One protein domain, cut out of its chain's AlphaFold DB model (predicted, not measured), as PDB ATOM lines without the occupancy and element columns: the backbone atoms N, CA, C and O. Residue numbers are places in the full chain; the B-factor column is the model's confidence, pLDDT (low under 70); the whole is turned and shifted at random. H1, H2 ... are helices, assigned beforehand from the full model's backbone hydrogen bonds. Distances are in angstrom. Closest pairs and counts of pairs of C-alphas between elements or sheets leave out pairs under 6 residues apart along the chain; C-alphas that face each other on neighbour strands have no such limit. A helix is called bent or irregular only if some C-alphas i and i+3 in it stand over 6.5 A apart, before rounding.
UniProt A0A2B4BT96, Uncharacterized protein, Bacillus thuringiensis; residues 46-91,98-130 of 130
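What this domain is: This is residues 46 to 91 and 98 to 130 of the 130 residues of an uncharacterized protein of Bacillus thuringiensis (UniProt A0A2B4BT96). The longest helix, H4, is sharply bent into an L; its second arm, H4b, lies between H1 and H3, which pack on opposite sides of it, and short H2 bridges H1 and H3 along the chain. The printed part has 79 residues, with four named helices, H1 to H4 in order, and no named strand: all helix. It is compact, radius of gyration of the C-alphas 12.2 A, spanning 35 by 24 by 20 A.

How they stand to each other: H1, residues 51 to 64, is close to but not clearly touching H2, residues 67 to 74; their closest C-alphas, His 62 and Phe 68, are 6.6 A apart. H4, residues 99 to 123, is one helix by its hydrogen bonds but bent, C-alphas 110 and 113 being 8.6 A apart; its arms, H4a to residue 110 and H4b from 113, are about perpendicular at 75 degrees. H1 and H4b touch, closest C-alphas Leu 54 and Leu 117 at 6.7 A, opposite ways at a steep tilt of 43 degrees. H3, residues 78 to 82, touches H4b, closest C-alphas Leu 82 and Arg 119 at 5.8 A. In H1, H2, H3, H4a and H4b every O i to N i+4 pair is within hydrogen-bond range.

Where its parts are: H1 runs 20.1 A from C-alpha 51 at (3.602, -44.414, -92.096). H4a measures 16.2 A and H4b 15.4 A, ending at C-alpha 123, (2.799, -39.413, -102.062).

The domain as a whole: Residues 92 to 97 are not printed; C-alphas 91 and 98 are 12.1 A apart. pLDDT is under 70 in 34 residues, among them 74 to 91 and 98 to 107.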
ATOM      1  N   PRO A  46      13.241 -40.432 -95.174       84.56
ATOM      2  CA  PRO A  46      11.784 -40.281 -95.183       84.56
ATOM      3  C   PRO A  46      11.039 -41.322 -96.028       84.56
ATOM      4  O   PRO A  46       9.971 -41.769 -95.621       84.56
ATOM      5  N   TYR A  47      11.606 -41.749 -97.162       82.31
ATOM      6  CA  TYR A  47      10.996 -42.774 -98.018       82.31
ATOM      7  C   TYR A  47      11.014 -44.180 -97.387       82.31
ATOM      8  O   TYR A  47      10.209 -45.021 -97.773       82.31
ATOM      9  N   GLU A  48      11.888 -44.426 -96.407       84.25
ATOM     10  CA  GLU A  48      12.029 -45.700 -95.681       84.25
ATOM     11  C   GLU A  48      11.238 -45.719 -94.373       84.25
ATOM     12  O   GLU A  48      11.076 -46.772 -93.764       84.25
ATOM     13  N   MET A  49      10.740 -44.567 -93.916       88.06
ATOM     14  CA  MET A  49       9.920 -44.512 -92.710       88.06
ATOM     15  C   MET A  49       8.617 -45.275 -92.918       88.06
ATOM     16  O   MET A  49       7.951 -45.087 -93.933       88.06
ATOM     17  N   GLU A  50       8.195 -46.053 -91.925       91.12
ATOM     18  CA  GLU A  50       6.814 -46.531 -91.835       91.12
ATOM     19  C   GLU A  50       5.845 -45.354 -91.660       91.12
ATOM     20  O   GLU A  50       6.195 -44.341 -91.050       91.12
ATOM     21  N   ASP A  51       4.603 -45.493 -92.124       92.50
ATOM     22  CA  ASP A  51       3.602 -44.414 -92.096       92.50
ATOM     23  C   ASP A  51       3.403 -43.831 -90.692       92.50
ATOM     24  O   ASP A  51       3.375 -42.612 -90.505       92.50
ATOM     25  N   ARG A  52       3.349 -44.695 -89.672       90.94
ATOM     26  CA  ARG A  52       3.229 -44.269 -88.271       90.94
ATOM     27  C   ARG A  52       4.442 -43.463 -87.809       90.94
ATOM     28  O   ARG A  52       4.276 -42.468 -87.101       90.94
ATOM     29  N   HIS A  53       5.648 -43.885 -88.184       88.88
ATOM     30  CA  HIS A  53       6.880 -43.177 -87.846       88.88
ATOM     31  C   HIS A  53       6.917 -41.818 -88.552       88.88
ATOM     32  O   HIS A  53       7.107 -40.799 -87.895       88.88
ATOM     33  N   LEU A  54       6.626 -41.786 -89.853       89.19
ATOM     34  CA  LEU A  54       6.567 -40.571 -90.659       89.19
ATOM     35  C   LEU A  54       5.593 -39.534 -90.070       89.19
ATOM     36  O   LEU A  54       5.978 -38.385 -89.838       89.19
ATOM     37  N   LEU A  55       4.359 -39.948 -89.766       90.25
ATOM     38  CA  LEU A  55       3.329 -39.083 -89.178       90.25
ATOM     39  C   LEU A  55       3.742 -38.550 -87.802       90.25
ATOM     40  O   LEU A  55       3.626 -37.351 -87.536       90.25
ATOM     41  N   ASN A  56       4.261 -39.414 -86.927       87.44
ATOM     42  CA  ASN A  56       4.715 -39.004 -85.598       87.44
ATOM     43  C   ASN A  56       5.900 -38.036 -85.665       87.44
ATOM     44  O   ASN A  56       5.931 -37.060 -84.914       87.44
ATOM     45  N   THR A  57       6.838 -38.263 -86.583       87.19
ATOM     46  CA  THR A  57       7.985 -37.377 -86.802       87.19
ATOM     47  C   THR A  57       7.521 -35.993 -87.243       87.19
ATOM     48  O   THR A  57       7.953 -34.993 -86.668       87.19
ATOM     49  N   VAL A  58       6.584 -35.903 -88.193       86.38
ATOM     50  CA  VAL A  58       6.046 -34.604 -88.630       86.38
ATOM     51  C   VAL A  58       5.287 -33.897 -87.507       86.38
ATOM     52  O   VAL A  58       5.554 -32.723 -87.254       86.38
ATOM     53  N   ARG A  59       4.433 -34.605 -86.762       85.06
ATOM     54  CA  ARG A  59       3.733 -34.044 -85.591       85.06
ATOM     55  C   ARG A  59       4.699 -33.523 -84.532       85.06
ATOM     56  O   ARG A  59       4.467 -32.471 -83.940       85.06
ATOM     57  N   MET A  60       5.794 -34.237 -84.288       83.44
ATOM     58  CA  MET A  60       6.820 -33.797 -83.346       83.44
ATOM     59  C   MET A  60       7.530 -32.533 -83.842       83.44
ATOM     60  O   MET A  60       7.748 -31.609 -83.060       83.44
ATOM     61  N   VAL A  61       7.839 -32.451 -85.139       81.81
ATOM     62  CA  VAL A  61       8.396 -31.237 -85.748       81.81
ATOM     63  C   VAL A  61       7.426 -30.063 -85.615       81.81
ATOM     64  O   VAL A  61       7.859 -28.982 -85.228       81.81
ATOM     65  N   HIS A  62       6.129 -30.266 -85.863       83.12
ATOM     66  CA  HIS A  62       5.104 -29.229 -85.694       83.12
ATOM     67  C   HIS A  62       4.989 -28.741 -84.250       83.12
ATOM     68  O   HIS A  62       4.896 -27.540 -84.027       83.12
ATOM     69  N   ARG A  63       5.056 -29.639 -83.258       78.44
ATOM     70  CA  ARG A  63       5.039 -29.254 -81.835       78.44
ATOM     71  C   ARG A  63       6.257 -28.416 -81.444       78.44
ATOM     72  O   ARG A  63       6.115 -27.438 -80.722       78.44
ATOM     73  N   SER A  64       7.440 -28.790 -81.926       75.06
ATOM     74  CA  SER A  64       8.690 -28.073 -81.631       75.06
ATOM     75  C   SER A  64       8.830 -26.769 -82.420       75.06
ATOM     76  O   SER A  64       9.529 -25.850 -81.994       75.06
ATOM     77  N   HIS A  65       8.190 -26.689 -83.587       76.44
ATOM     78  CA  HIS A  65       8.291 -25.578 -84.526       76.44
ATOM     79  C   HIS A  65       6.929 -25.297 -85.192       76.44
ATOM     80  O   HIS A  65       6.751 -25.598 -86.378       76.44
ATOM     81  N   PRO A  66       5.968 -24.691 -84.467       73.81
ATOM     82  CA  PRO A  66       4.599 -24.491 -84.959       73.81
ATOM     83  C   PRO A  66       4.538 -23.654 -86.244       73.81
ATOM     84  O   PRO A  66       3.759 -23.948 -87.149       73.81
ATOM     85  N   ASN A  67       5.450 -22.691 -86.389       75.50
ATOM     86  CA  ASN A  67       5.512 -21.792 -87.544       75.50
ATOM     87  C   ASN A  67       5.900 -22.507 -88.856       75.50
ATOM     88  O   ASN A  67       5.838 -21.907 -89.925       75.50
ATOM     89  N   PHE A  68       6.342 -23.773 -88.818       72.19
ATOM     90  CA  PHE A  68       6.710 -24.500 -90.043       72.19
ATOM     91  C   PHE A  68       5.504 -24.890 -90.883       72.19
ATOM     92  O   PHE A  68       5.623 -24.938 -92.105       72.19
ATOM     93  N   GLU A  69       4.365 -25.179 -90.258       74.81
ATOM     94  CA  GLU A  69       3.141 -25.477 -90.999       74.81
ATOM     95  C   GLU A  69       2.628 -24.229 -91.718       74.81
ATOM     96  O   GLU A  69       2.278 -24.289 -92.894       74.81
ATOM     97  N   GLU A  70       2.653 -23.088 -91.034       73.06
ATOM     98  CA  GLU A  70       2.271 -21.794 -91.597       73.06
ATOM     99  C   GLU A  70       3.179 -21.417 -92.772       73.06
ATOM    100  O   GLU A  70       2.697 -21.252 -93.892       73.06
ATOM    101  N   LEU A  71       4.502 -21.437 -92.568       67.19
ATOM    102  CA  LEU A  71       5.474 -21.113 -93.615       67.19
ATOM    103  C   LEU A  71       5.375 -22.058 -94.823       67.19
ATOM    104  O   LEU A  71       5.659 -21.667 -95.953       67.19
ATOM    105  N   TYR A  72       4.970 -23.309 -94.595       68.19
ATOM    106  CA  TYR A  72       4.714 -24.282 -95.652       68.19
ATOM    107  C   TYR A  72       3.465 -23.940 -96.474       68.19
ATOM    108  O   TYR A  72       3.505 -24.004 -97.707       68.19
ATOM    109  N   ARG A  73       2.367 -23.568 -95.802       72.31
ATOM    110  CA  ARG A  73       1.103 -23.182 -96.443       72.31
ATOM    111  C   ARG A  73       1.252 -21.886 -97.239       72.31
ATOM    112  O   ARG A  73       0.822 -21.845 -98.388       72.31
ATOM    113  N   GLU A  74       1.919 -20.880 -96.678       68.12
ATOM    114  CA  GLU A  74       2.115 -19.558 -97.295       68.12
ATOM    115  C   GLU A  74       2.854 -19.609 -98.638       68.12
ATOM    116  O   GLU A  74       2.550 -18.853 -99.563       68.12
ATOM    117  N   VAL A  75       3.837 -20.503 -98.769       64.81
ATOM    118  CA  VAL A  75       4.645 -20.603 -99.994       64.81
ATOM    119  C   VAL A  75       4.082 -21.595-101.016       64.81
ATOM    120  O   VAL A  75       4.716 -21.795-102.052       64.81
ATOM    121  N   HIS A  76       2.923 -22.220-100.748       65.19
ATOM    122  CA  HIS A  76       2.353 -23.306-101.558       65.19
ATOM    123  C   HIS A  76       3.413 -24.357-101.947       65.19
ATOM    124  O   HIS A  76       3.509 -24.783-103.102       65.19
ATOM    125  N   ALA A  77       4.248 -24.747-100.970       62.94
ATOM    126  CA  ALA A  77       5.463 -25.538-101.192       62.94
ATOM    127  C   ALA A  77       5.202 -26.879-101.895       62.94
ATOM    128  O   ALA A  77       6.094 -27.427-102.536       62.94
ATOM    129  N   ASP A  78       3.980 -27.395-101.777       64.00
ATOM    130  CA  ASP A  78       3.482 -28.651-102.337       64.00
ATOM    131  C   ASP A  78       3.922 -28.896-103.776       64.00
ATOM    132  O   ASP A  78       4.435 -29.967-104.090       64.00
ATOM    133  N   GLN A  79       3.751 -27.896-104.642       60.44
ATOM    134  CA  GLN A  79       4.050 -28.023-106.069       60.44
ATOM    135  C   GLN A  79       5.554 -28.166-106.319       60.44
ATOM    136  O   GLN A  79       5.979 -28.934-107.179       60.44
ATOM    137  N   TYR A  80       6.375 -27.471-105.533       60.66
ATOM    138  CA  TYR A  80       7.830 -27.532-105.645       60.66
ATOM    139  C   TYR A  80       8.412 -28.800-105.005       60.66
ATOM    140  O   TYR A  80       9.394 -29.358-105.492       60.66
ATOM    141  N   ILE A  81       7.768 -29.275-103.940       61.59
ATOM    142  CA  ILE A  81       8.153 -30.458-103.175       61.59
ATOM    143  C   ILE A  81       7.823 -31.742-103.932       61.59
ATOM    144  O   ILE A  81       8.683 -32.611-104.050       61.59
ATOM    145  N   LEU A  82       6.609 -31.876-104.472       56.19
ATOM    146  CA  LEU A  82       6.203 -33.081-105.206       56.19
ATOM    147  C   LEU A  82       7.115 -33.345-106.408       56.19
ATOM    148  O   LEU A  82       7.521 -34.485-106.637       56.19
ATOM    149  N   LEU A  83       7.505 -32.276-107.104       56.06
ATOM    150  CA  LEU A  83       8.399 -32.339-108.258       56.06
ATOM    151  C   LEU A  83       9.872 -32.549-107.892       56.06
ATOM    152  O   LEU A  83      10.689 -32.735-108.786       56.06
ATOM    153  N   GLY A  84      10.246 -32.509-106.610       53.50
ATOM    154  CA  GLY A  84      11.652 -32.633-106.228       53.50
ATOM    155  C   GLY A  84      12.505 -31.415-106.612       53.50
ATOM    156  O   GLY A  84      13.734 -31.479-106.549       53.50
ATOM    157  N   ASN A  85      11.876 -30.315-107.041       56.12
ATOM    158  CA  ASN A  85      12.557 -29.234-107.740       56.12
ATOM    159  C   ASN A  85      13.127 -28.213-106.762       56.12
ATOM    160  O   ASN A  85      12.431 -27.625-105.924       56.12
ATOM    161  N   ALA A  86      14.418 -27.950-106.924       58.31
ATOM    162  CA  ALA A  86      15.075 -26.900-106.183       58.31
ATOM    163  C   ALA A  86      14.495 -25.513-106.542       58.31
ATOM    164  O   ALA A  86      14.151 -25.268-107.701       58.31
ATOM    165  N   PRO A  87      14.448 -24.562-105.588       56.84
ATOM    166  CA  PRO A  87      13.887 -23.212-105.774       56.84
ATOM    167  C   PRO A  87      14.448 -22.394-106.950       56.84
ATOM    168  O   PRO A  87      13.917 -21.337-107.303       56.84
ATOM    169  N   TRP A  88      15.605 -22.790-107.477       60.16
ATOM    170  CA  TRP A  88      16.272 -22.140-108.603       60.16
ATOM    171  C   TRP A  88      16.003 -22.822-109.946       60.16
ATOM    172  O   TRP A  88      16.257 -22.197-110.965       60.16
ATOM    173  N   LEU A  89      15.455 -24.042-109.962       53.16
ATOM    174  CA  LEU A  89      15.038 -24.744-111.184       53.16
ATOM    175  C   LEU A  89      13.656 -24.296-111.675       53.16
ATOM    176  O   LEU A  89      13.286 -24.534-112.817       53.16
ATOM    177  N   THR A  90      12.892 -23.589-110.844       52.62
ATOM    178  CA  THR A  90      11.529 -23.129-111.157       52.62
ATOM    179  C   THR A  90      11.507 -21.846-111.997       52.62
ATOM    180  O   THR A  90      10.491 -21.154-112.061       52.62
ATOM    181  N   SER A  91      12.634 -21.459-112.599       49.31
ATOM    182  CA  SER A  91      12.777 -20.203-113.330       49.31
ATOM    183  C   SER A  91      12.608 -20.383-114.835       49.31
ATOM    184  O   SER A  91      13.583 -20.389-115.579       49.31
ATOM    185  N   ASN A  98       9.905 -12.190-105.235       58.84
ATOM    186  CA  ASN A  98       8.810 -12.884-104.592       58.84
ATOM    187  C   ASN A  98       9.326 -13.259-103.207       58.84
ATOM    188  O   ASN A  98      10.222 -14.101-103.121       58.84
ATOM    189  N   ASN A  99       8.818 -12.623-102.147       66.06
ATOM    190  CA  ASN A  99       9.142 -13.004-100.766       66.06
ATOM    191  C   ASN A  99       9.012 -14.523-100.586       66.06
ATOM    192  O   ASN A  99       9.904 -15.149-100.023       66.06
ATOM    193  N   ASN A 100       8.015 -15.130-101.234       64.00
ATOM    194  CA  ASN A 100       7.789 -16.573-101.257       64.00
ATOM    195  C   ASN A 100       8.980 -17.372-101.808       64.00
ATOM    196  O   ASN A 100       9.271 -18.448-101.301       64.00
ATOM    197  N   ARG A 101       9.726 -16.862-102.801       67.75
ATOM    198  CA  ARG A 101      10.930 -17.538-103.325       67.75
ATOM    199  C   ARG A 101      12.073 -17.494-102.318       67.75
ATOM    200  O   ARG A 101      12.777 -18.487-102.157       67.75
ATOM    201  N   THR A 102      12.263 -16.361-101.645       68.88
ATOM    202  CA  THR A 102      13.257 -16.220-100.572       68.88
ATOM    203  C   THR A 102      12.893 -17.100 -99.378       68.88
ATOM    204  O   THR A 102      13.751 -17.810 -98.859       68.88
ATOM    205  N   MET A 103      11.616 -17.131 -98.992       68.12
ATOM    206  CA  MET A 103      11.090 -17.999 -97.934       68.12
ATOM    207  C   MET A 103      11.239 -19.478 -98.297       68.12
ATOM    208  O   MET A 103      11.741 -20.247 -97.484       68.12
ATOM    209  N   TYR A 104      10.929 -19.871 -99.535       69.06
ATOM    210  CA  TYR A 104      11.126 -21.236-100.028       69.06
ATOM    211  C   TYR A 104      12.613 -21.623-100.093       69.06
ATOM    212  O   TYR A 104      12.982 -22.718 -99.683       69.06
ATOM    213  N   MET A 105      13.501 -20.718-100.523       69.12
ATOM    214  CA  MET A 105      14.958 -20.916-100.457       69.12
ATOM    215  C   MET A 105      15.455 -21.105 -99.023       69.12
ATOM    216  O   MET A 105      16.310 -21.955 -98.774       69.12
ATOM    217  N   ASN A 106      14.930 -20.324 -98.079       68.69
ATOM    218  CA  ASN A 106      15.284 -20.437 -96.670       68.69
ATOM    219  C   ASN A 106      14.759 -21.747 -96.074       68.69
ATOM    220  O   ASN A 106      15.525 -22.445 -95.408       68.69
ATOM    221  N   LEU A 107      13.515 -22.131 -96.378       69.06
ATOM    222  CA  LEU A 107      12.937 -23.427 -96.011       69.06
ATOM    223  C   LEU A 107      13.790 -24.572 -96.575       69.06
ATOM    224  O   LEU A 107      14.184 -25.470 -95.840       69.06
ATOM    225  N   TRP A 108      14.172 -24.496 -97.848       70.50
ATOM    226  CA  TRP A 108      15.016 -25.490 -98.502       70.50
ATOM    227  C   TRP A 108      16.405 -25.599 -97.871       70.50
ATOM    228  O   TRP A 108      16.900 -26.697 -97.655       70.50
ATOM    229  N   LYS A 109      17.063 -24.479 -97.562       66.88
ATOM    230  CA  LYS A 109      18.412 -24.502 -96.974       66.88
ATOM    231  C   LYS A 109      18.412 -24.963 -95.523       66.88
ATOM    232  O   LYS A 109      19.343 -25.638 -95.104       66.88
ATOM    233  N   THR A 110      17.402 -24.573 -94.752       64.50
ATOM    234  CA  THR A 110      17.425 -24.739 -93.290       64.50
ATOM    235  C   THR A 110      16.535 -25.869 -92.789       64.50
ATOM    236  O   THR A 110      16.778 -26.376 -91.698       64.50
ATOM    237  N   LYS A 111      15.527 -26.279 -93.571       73.25
ATOM    238  CA  LYS A 111      14.458 -27.221 -93.195       73.25
ATOM    239  C   LYS A 111      14.137 -28.238 -94.301       73.25
ATOM    240  O   LYS A 111      13.024 -28.757 -94.357       73.25
ATOM    241  N   ARG A 112      15.115 -28.586 -95.147       75.31
ATOM    242  CA  ARG A 112      14.965 -29.577 -96.234       75.31
ATOM    243  C   ARG A 112      14.324 -30.889 -95.788       75.31
ATOM    244  O   ARG A 112      13.433 -31.388 -96.462       75.31
ATOM    245  N   LEU A 113      14.739 -31.419 -94.638       77.44
ATOM    246  CA  LEU A 113      14.206 -32.677 -94.114       77.44
ATOM    247  C   LEU A 113      12.695 -32.617 -93.862       77.44
ATOM    248  O   LEU A 113      11.979 -33.545 -94.213       77.44
ATOM    249  N   TYR A 114      12.185 -31.499 -93.344       79.88
ATOM    250  CA  TYR A 114      10.746 -31.302 -93.162       79.88
ATOM    251  C   TYR A 114       9.987 -31.331 -94.497       79.88
ATOM    252  O   TYR A 114       8.921 -31.935 -94.600       79.88
ATOM    253  N   MET A 115      10.567 -30.746 -95.546       78.31
ATOM    254  CA  MET A 115       9.989 -30.786 -96.891       78.31
ATOM    255  C   MET A 115       9.935 -32.210 -97.452       78.31
ATOM    256  O   MET A 115       8.934 -32.583 -98.063       78.31
ATOM    257  N   LEU A 116      10.981 -33.009 -97.216       79.50
ATOM    258  CA  LEU A 116      11.029 -34.422 -97.603       79.50
ATOM    259  C   LEU A 116       9.946 -35.232 -96.886       79.50
ATOM    260  O   LEU A 116       9.190 -35.946 -97.534       79.50
ATOM    261  N   LEU A 117       9.817 -35.061 -95.569       84.44
ATOM    262  CA  LEU A 117       8.786 -35.732 -94.776       84.44
ATOM    263  C   LEU A 117       7.374 -35.394 -95.291       84.44
ATOM    264  O   LEU A 117       6.543 -36.278 -95.483       84.44
ATOM    265  N   ARG A 118       7.110 -34.117 -95.599       83.06
ATOM    266  CA  ARG A 118       5.822 -33.680 -96.167       83.06
ATOM    267  C   ARG A 118       5.561 -34.226 -97.567       83.06
ATOM    268  O   ARG A 118       4.412 -34.519 -97.891       83.06
ATOM    269  N   ARG A 119       6.602 -34.368 -98.395       80.38
ATOM    270  CA  ARG A 119       6.486 -35.018 -99.707       80.38
ATOM    271  C   ARG A 119       5.983 -36.444 -99.557       80.38
ATOM    272  O   ARG A 119       5.031 -36.814-100.232       80.38
ATOM    273  N   GLU A 120       6.613 -37.209 -98.673       84.50
ATOM    274  CA  GLU A 120       6.278 -38.617 -98.468       84.50
ATOM    275  C   GLU A 120       4.848 -38.781 -97.949       84.50
ATOM    276  O   GLU A 120       4.110 -39.614 -98.463       84.50
ATOM    277  N   ILE A 121       4.393 -37.905 -97.045       87.25
ATOM    278  CA  ILE A 121       2.988 -37.882 -96.605       87.25
ATOM    279  C   ILE A 121       2.027 -37.689 -97.783       87.25
ATOM    280  O   ILE A 121       1.008 -38.372 -97.859       87.25
ATOM    281  N   LYS A 122       2.337 -36.779 -98.714       82.31
ATOM    282  CA  LYS A 122       1.489 -36.539 -99.891       82.31
ATOM    283  C   LYS A 122       1.505 -37.703-100.873       82.31
ATOM    284  O   LYS A 122       0.449 -38.074-101.366       82.31
ATOM    285  N   LEU A 123       2.677 -38.272-101.151       82.50
ATOM    286  CA  LEU A 123       2.799 -39.413-102.062       82.50
ATOM    287  C   LEU A 123       2.036 -40.637-101.553       82.50
ATOM    288  O   LEU A 123       1.474 -41.378-102.354       82.50
ATOM    289  N   ARG A 124       1.991 -40.820-100.232       84.81
ATOM    290  CA  ARG A 124       1.281 -41.918 -99.565       84.81
ATOM    291  C   ARG A 124      -0.169 -41.589 -99.205       84.81
ATOM    292  O   ARG A 124      -0.847 -42.417 -98.613       84.81
ATOM    293  N   ASN A 125      -0.644 -40.390 -99.550       85.94
ATOM    294  CA  ASN A 125      -1.986 -39.899 -99.240       85.94
ATOM    295  C   ASN A 125      -2.356 -39.958 -97.739       85.94
ATOM    296  O   ASN A 125      -3.469 -40.319 -97.375       85.94
ATOM    297  N   LEU A 126      -1.422 -39.586 -96.857       86.44
ATOM    298  CA  LEU A 126      -1.596 -39.626 -95.395       86.44
ATOM    299  C   LEU A 126      -2.024 -38.272 -94.792       86.44
ATOM    300  O   LEU A 126      -1.942 -38.076 -93.581       86.44
ATOM    301  N   GLY A 127      -2.424 -37.310 -95.630       75.44
ATOM    302  CA  GLY A 127      -2.677 -35.921 -95.228       75.44
ATOM    303  C   GLY A 127      -3.795 -35.756 -94.197       75.44
ATOM    304  O   GLY A 127      -3.671 -34.917 -93.310       75.44
ATOM    305  N   ASP A 128      -4.828 -36.598 -94.261       73.06
ATOM    306  CA  ASP A 128      -5.983 -36.551 -93.350       73.06
ATOM    307  C   ASP A 128      -5.643 -37.008 -91.920       73.06
ATOM    308  O   ASP A 128      -6.435 -36.847 -90.992       73.06
ATOM    309  N   HIS A 129      -4.451 -37.578 -91.726       69.25
ATOM    310  CA  HIS A 129      -3.971 -38.080 -90.444       69.25
ATOM    311  C   HIS A 129      -2.960 -37.151 -89.764       69.25
ATOM    312  O   HIS A 129      -2.380 -37.553 -88.753       69.25
ATOM    313  N   LEU A 130      -2.704 -35.951 -90.295       65.81
ATOM    314  CA  LEU A 130      -1.739 -35.012 -89.712       65.81
ATOM    315  C   LEU A 130      -2.315 -34.205 -88.551       65.81
ATOM    316  O   LEU A 130      -3.265 -33.428 -88.775       65.81
TER     317      LEU A 130